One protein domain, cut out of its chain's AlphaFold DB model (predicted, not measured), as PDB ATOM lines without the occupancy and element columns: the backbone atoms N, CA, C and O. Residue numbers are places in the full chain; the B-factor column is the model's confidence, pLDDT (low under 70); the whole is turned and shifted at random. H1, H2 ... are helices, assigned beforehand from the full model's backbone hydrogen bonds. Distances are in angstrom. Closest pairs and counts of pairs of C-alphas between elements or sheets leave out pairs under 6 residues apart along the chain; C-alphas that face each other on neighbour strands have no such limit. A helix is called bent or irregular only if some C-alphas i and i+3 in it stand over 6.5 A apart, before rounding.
ATOM      1  N   VAL A   3     279.196 205.517 147.861       97.56
ATOM      2  CA  VAL A   3     278.940 206.906 148.271       97.56
ATOM      3  C   VAL A   3     277.701 206.913 149.148       97.56
ATOM      4  O   VAL A   3     276.625 206.510 148.704       97.56
ATOM      5  N   GLY A   4     277.866 207.338 150.393       96.12
ATOM      6  CA  GLY A   4     276.797 207.358 151.373       96.12
ATOM      7  C   GLY A   4     275.778 208.468 151.109       96.12
ATOM      8  O   GLY A   4     276.086 209.551 150.604       96.12
ATOM      9  N   ILE A   5     274.529 208.175 151.456       95.56
ATOM     10  CA  ILE A   5     273.381 209.081 151.361       95.56
ATOM     11  C   ILE A   5     272.624 209.082 152.693       95.56
ATOM     12  O   ILE A   5     272.761 208.160 153.496       95.56
ATOM     13  N   GLY A   6     271.801 210.107 152.934       93.12
ATOM     14  CA  GLY A   6     270.988 210.189 154.152       93.12
ATOM     15  C   GLY A   6     271.862 210.216 155.419       93.12
ATOM     16  O   GLY A   6     272.691 211.119 155.528       93.12
ATOM     17  N   PRO A   7     271.710 209.260 156.359       88.31
ATOM     18  CA  PRO A   7     272.563 209.161 157.549       88.31
ATOM     19  C   PRO A   7     274.056 208.974 157.246       88.31
ATOM     20  O   PRO A   7     274.890 209.343 158.061       88.31
ATOM     21  N   GLU A   8     274.385 208.433 156.072       92.44
ATOM     22  CA  GLU A   8     275.757 208.154 155.631       92.44
ATOM     23  C   GLU A   8     276.302 209.255 154.704       92.44
ATOM     24  O   GLU A   8     277.314 209.068 154.029       92.44
ATOM     25  N   LYS A   9     275.597 210.388 154.585       96.25
ATOM     26  CA  LYS A   9     275.983 211.476 153.682       96.25
ATOM     27  C   LYS A   9     277.426 211.922 153.956       96.25
ATOM     28  O   LYS A   9     277.828 212.077 155.102       96.25
ATOM     29  N   ASP A  10     278.153 212.176 152.868       96.25
ATOM     30  CA  ASP A  10     279.560 212.595 152.841       96.25
ATOM     31  C   ASP A  10     280.569 211.480 153.192       96.25
ATOM     32  O   ASP A  10     281.779 211.706 153.132       96.25
ATOM     33  N   THR A  11     280.103 210.248 153.433       96.19
ATOM     34  CA  THR A  11     280.973 209.072 153.537       96.19
ATOM     35  C   THR A  11     281.291 208.487 152.160       96.19
ATOM     36  O   THR A  11     280.401 208.260 151.334       96.19
ATOM     37  N   VAL A  12     282.569 208.188 151.919       97.62
ATOM     38  CA  VAL A  12     283.040 207.450 150.741       97.62
ATOM     39  C   VAL A  12     283.848 206.248 151.212       97.62
ATOM     40  O   VAL A  12     284.818 206.410 151.944       97.62
ATOM     41  N   VAL A  13     283.455 205.054 150.766       97.69
ATOM     42  CA  VAL A  13     284.101 203.784 151.131       97.69
ATOM     43  C   VAL A  13     284.679 203.141 149.874       97.69
ATOM     44  O   VAL A  13     283.980 202.963 148.868       97.69
ATOM     45  N   THR A  14     285.966 202.813 149.889       98.06
ATOM     46  CA  THR A  14     286.616 202.095 148.785       98.06
ATOM     47  C   THR A  14     286.215 200.615 148.788       98.06
ATOM     48  O   THR A  14     285.576 200.137 149.720       98.06
ATOM     49  N   GLU A  15     286.513 199.865 147.723       97.44
ATOM     50  CA  GLU A  15     286.112 198.444 147.674       97.44
ATOM     51  C   GLU A  15     286.847 197.575 148.695       97.44
ATOM     52  O   GLU A  15     286.235 196.695 149.292       97.44
ATOM     53  N   ASP A  16     288.123 197.860 148.947       97.75
ATOM     54  CA  ASP A  16     288.933 197.187 149.961       97.75
ATOM     55  C   ASP A  16     288.428 197.440 151.389       97.75
ATOM     56  O   ASP A  16     288.574 196.576 152.247       97.75
ATOM     57  N   GLN A  17     287.759 198.571 151.627       97.44
ATOM     58  CA  GLN A  17     287.169 198.921 152.923       97.44
ATOM     59  C   GLN A  17     285.695 198.514 153.054       97.44
ATOM     60  O   GLN A  17     285.121 198.596 154.139       97.44
ATOM     61  N   ALA A  18     285.055 198.085 151.963       96.69
ATOM     62  CA  ALA A  18     283.607 197.910 151.915       96.69
ATOM     63  C   ALA A  18     283.096 196.853 152.900       96.69
ATOM     64  O   ALA A  18     282.081 197.070 153.559       96.69
ATOM     65  N   PHE A  19     283.805 195.726 153.013       95.31
ATOM     66  CA  PHE A  19     283.420 194.648 153.923       95.31
ATOM     67  C   PHE A  19     283.513 195.079 155.390       95.31
ATOM     68  O   PHE A  19     282.556 194.900 156.139       95.31
ATOM     69  N   GLU A  20     284.637 195.680 155.783       96.44
ATOM     70  CA  GLU A  20     284.855 196.145 157.156       96.44
ATOM     71  C   GLU A  20     283.844 197.228 157.539       96.44
ATOM     72  O   GLU A  20     283.209 197.127 158.590       96.44
ATOM     73  N   TYR A  21     283.614 198.201 156.650       94.94
ATOM     74  CA  TYR A  21     282.632 199.258 156.874       94.94
ATOM     75  C   TYR A  21     281.215 198.699 157.028       94.94
ATOM     76  O   TYR A  21     280.510 199.036 157.977       94.94
ATOM     77  N   ALA A  22     280.783 197.815 156.121       93.44
ATOM     78  CA  ALA A  22     279.456 197.209 156.194       93.44
ATOM     79  C   ALA A  22     279.270 196.421 157.499       93.44
ATOM     80  O   ALA A  22     278.250 196.574 158.169       93.44
ATOM     81  N   LEU A  23     280.275 195.634 157.896       93.06
ATOM     82  CA  LEU A  23     280.232 194.863 159.134       93.06
ATOM     83  C   LEU A  23     280.135 195.774 160.366       93.06
ATOM     84  O   LEU A  23     279.315 195.514 161.244       93.06
ATOM     85  N   GLU A  24     280.905 196.863 160.421       92.12
ATOM     86  CA  GLU A  24     280.839 197.841 161.513       92.12
ATOM     87  C   GLU A  24     279.438 198.457 161.630       92.12
ATOM     88  O   GLU A  24     278.855 198.478 162.717       92.12
ATOM     89  N   ARG A  25     278.854 198.906 160.510       90.94
ATOM     90  CA  ARG A  25     277.507 199.500 160.498       90.94
ATOM     91  C   ARG A  25     276.438 198.498 160.917       90.94
ATOM     92  O   ARG A  25     275.531 198.858 161.660       90.94
ATOM     93  N   CYS A  26     276.573 197.240 160.522       91.25
ATOM     94  CA  CYS A  26     275.643 196.186 160.905       91.25
ATOM     95  C   CYS A  26     275.783 195.741 162.374       91.25
ATOM     96  O   CYS A  26     274.797 195.330 162.984       91.25
ATOM     97  N   LEU A  27     276.978 195.826 162.969       89.88
ATOM     98  CA  LEU A  27     277.220 195.449 164.370       89.88
ATOM     99  C   LEU A  27     276.983 196.592 165.364       89.88
ATOM    100  O   LEU A  27     276.633 196.333 166.516       89.88
ATOM    101  N   HIS A  28     277.172 197.838 164.931       90.06
ATOM    102  CA  HIS A  28     277.144 199.029 165.786       90.06
ATOM    103  C   HIS A  28     276.122 200.085 165.335       90.06
ATOM    104  O   HIS A  28     276.099 201.191 165.875       90.06
ATOM    105  N   GLY A  29     275.271 199.755 164.361       85.69
ATOM    106  CA  GLY A  29     274.126 200.561 163.933       85.69
ATOM    107  C   GLY A  29     273.015 200.627 164.982       85.69
ATOM    108  O   GLY A  29     273.226 200.340 166.165       85.69
ATOM    109  N   THR A  30     271.805 201.009 164.567       88.44
ATOM    110  CA  THR A  30     270.675 201.066 165.504       88.44
ATOM    111  C   THR A  30     270.317 199.662 166.020       88.44
ATOM    112  O   THR A  30     270.640 198.668 165.369       88.44
ATOM    113  N   PRO A  31     269.666 199.533 167.192       90.12
ATOM    114  CA  PRO A  31     269.248 198.225 167.701       90.12
ATOM    115  C   PRO A  31     268.373 197.432 166.721       90.12
ATOM    116  O   PRO A  31     268.496 196.210 166.661       90.12
ATOM    117  N   ASP A  32     267.532 198.124 165.948       87.88
ATOM    118  CA  ASP A  32     266.676 197.508 164.933       87.88
ATOM    119  C   ASP A  32     267.508 196.994 163.747       87.88
ATOM    120  O   ASP A  32     267.389 195.820 163.397       87.88
ATOM    121  N   ASP A  33     268.440 197.803 163.223       85.12
ATOM    122  CA  ASP A  33     269.354 197.379 162.145       85.12
ATOM    123  C   ASP A  33     270.207 196.175 162.574       85.12
ATOM    124  O   ASP A  33     270.396 195.217 161.824       85.12
ATOM    125  N   GLN A  34     270.710 196.202 163.813       91.44
ATOM    126  CA  GLN A  34     271.485 195.099 164.377       91.44
ATOM    127  C   GLN A  34     270.661 193.820 164.469       91.44
ATOM    128  O   GLN A  34     271.201 192.731 164.270       91.44
ATOM    129  N   LYS A  35     269.380 193.926 164.831       93.00
ATOM    130  CA  LYS A  35     268.492 192.772 164.939       93.00
ATOM    131  C   LYS A  35     268.240 192.165 163.562       93.00
ATOM    132  O   LYS A  35     268.487 190.974 163.393       93.00
ATOM    133  N   GLU A  36     267.822 192.980 162.595       91.50
ATOM    134  CA  GLU A  36     267.531 192.532 161.230       91.50
ATOM    135  C   GLU A  36     268.761 191.879 160.588       91.50
ATOM    136  O   GLU A  36     268.689 190.758 160.083       91.50
ATOM    137  N   PHE A  37     269.931 192.516 160.698       92.69
ATOM    138  CA  PHE A  37     271.161 191.948 160.160       92.69
ATOM    139  C   PHE A  37     271.557 190.634 160.837       92.69
ATOM    140  O   PHE A  37     271.947 189.692 160.148       92.69
ATOM    141  N   LYS A  38     271.471 190.540 162.172       93.06
ATOM    142  CA  LYS A  38     271.805 189.302 162.895       93.06
ATOM    143  C   LYS A  38     270.903 188.149 162.470       93.06
ATOM    144  O   LYS A  38     271.410 187.049 162.272       93.06
ATOM    145  N   GLU A  39     269.605 188.395 162.318       94.38
ATOM    146  CA  GLU A  39     268.643 187.386 161.864       94.38
ATOM    147  C   GLU A  39     268.990 186.899 160.450       94.38
ATOM    148  O   GLU A  39     269.192 185.699 160.259       94.38
ATOM    149  N   MET A  40     269.191 187.820 159.499       94.19
ATOM    150  CA  MET A  40     269.588 187.468 158.130       94.19
ATOM    151  C   MET A  40     270.935 186.739 158.068       94.19
ATOM    152  O   MET A  40     271.085 185.773 157.319       94.19
ATOM    153  N   LEU A  41     271.932 187.185 158.841       94.44
ATOM    154  CA  LEU A  41     273.267 186.589 158.852       94.44
ATOM    155  C   LEU A  41     273.230 185.159 159.395       94.44
ATOM    156  O   LEU A  41     273.867 184.276 158.825       94.44
ATOM    157  N   VAL A  42     272.493 184.931 160.485       94.25
ATOM    158  CA  VAL A  42     272.315 183.597 161.070       94.25
ATOM    159  C   VAL A  42     271.583 182.691 160.084       94.25
ATOM    160  O   VAL A  42     272.066 181.596 159.810       94.25
ATOM    161  N   GLU A  43     270.470 183.141 159.506       93.44
ATOM    162  CA  GLU A  43     269.726 182.353 158.520       93.44
ATOM    163  C   GLU A  43     270.614 181.966 157.331       93.44
ATOM    164  O   GLU A  43     270.736 180.785 157.008       93.44
ATOM    165  N   TRP A  44     271.302 182.936 156.726       94.31
ATOM    166  CA  TRP A  44     272.183 182.692 155.588       94.31
ATOM    167  C   TRP A  44     273.347 181.756 155.941       94.31
ATOM    168  O   TRP A  44     273.574 180.775 155.231       94.31
ATOM    169  N   PHE A  45     274.062 182.009 157.041       94.25
ATOM    170  CA  PHE A  45     275.248 181.232 157.419       94.25
ATOM    171  C   PHE A  45     274.904 179.778 157.766       94.25
ATOM    172  O   PHE A  45     275.625 178.854 157.381       94.25
ATOM    173  N   TYR A  46     273.785 179.562 158.462       95.50
ATOM    174  CA  TYR A  46     273.341 178.231 158.870       95.50
ATOM    175  C   TYR A  46     272.460 177.524 157.823       95.50
ATOM    176  O   TYR A  46     272.168 176.346 157.995       95.50
ATOM    177  N   SER A  47     272.101 178.168 156.704       91.75
ATOM    178  CA  SER A  47     271.295 177.558 155.624       91.75
ATOM    179  C   SER A  47     271.959 176.373 154.902       91.75
ATOM    180  O   SER A  47     271.293 175.636 154.177       91.75
ATOM    181  N   GLY A  48     273.275 176.207 155.057       89.69
ATOM    182  CA  GLY A  48     274.053 175.165 154.389       89.69
ATOM    183  C   GLY A  48     274.240 173.911 155.241       89.69
ATOM    184  O   GLY A  48     273.352 173.080 155.393       89.69
TER     185      GLY A  48
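AT A GLANCE: This is residues 3 to 48 of the 60 residues of an uncharacterized protein of Ruminococcus gnavus (UniProt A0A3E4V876). Two helices, H2 and H1, meet near their ends as an open V, and a long stretch with no named element, residues 3 to 14, folds back from the beginning of H1 on the side away from H2, as a loose arm. The printed part is a zigzag of three limbs, residues 3 to 14, H1 and H2, with few contacts between them; residues 5 to 10, residues 15 to 20, which belong to H1, and residues 39 to 48, of which 39 to 46 belong to H2, stand free. The printed part has 46 residues with two named helices, H1 then H2, and no named strand; its class is all helix. It is loose, with a radius of gyration of the C-alphas of 12.3 A and spans of 36 by 24 by 14 A.

IN THESE COORDINATES: H2, the longest helix, holds residues 31 to 46 and measures 22.2 A from C-alpha 31 at (269.248, 198.225, 167.701) to C-alpha 46 at (273.341, 178.231, 158.870). H1 holds residues 15 to 28 and measures 20.2 A, beginning with C-alpha 15 at (286.112, 198.444, 147.674). H1 is irregular: C-alphas 16 and 19 are 7.2 A apart.

HOW THE PARTS SIT: H2 touches H1, with residues 33 to 37 of H2 and 26 to 28 of H1 alone; the closest C-alphas, of Cys 26 and Gln 34, are 5.5 A apart. Their lines stand at a steep tilt of 64 degrees, and they run opposite ways. Their centres are 14.5 A apart. In H2 every O i to N i+4 pair is within hydrogen-bond range, and in H1 8 of 10 are.

THE WHOLE: The two C-alphas farthest apart, of Asp 10 and Gly 48, are 37.9 A apart. The printed part has no cut. The link from H1 to H2, two residues, is tight. The mean pLDDT of the printed part is 93.4, and no printed residue is under 70.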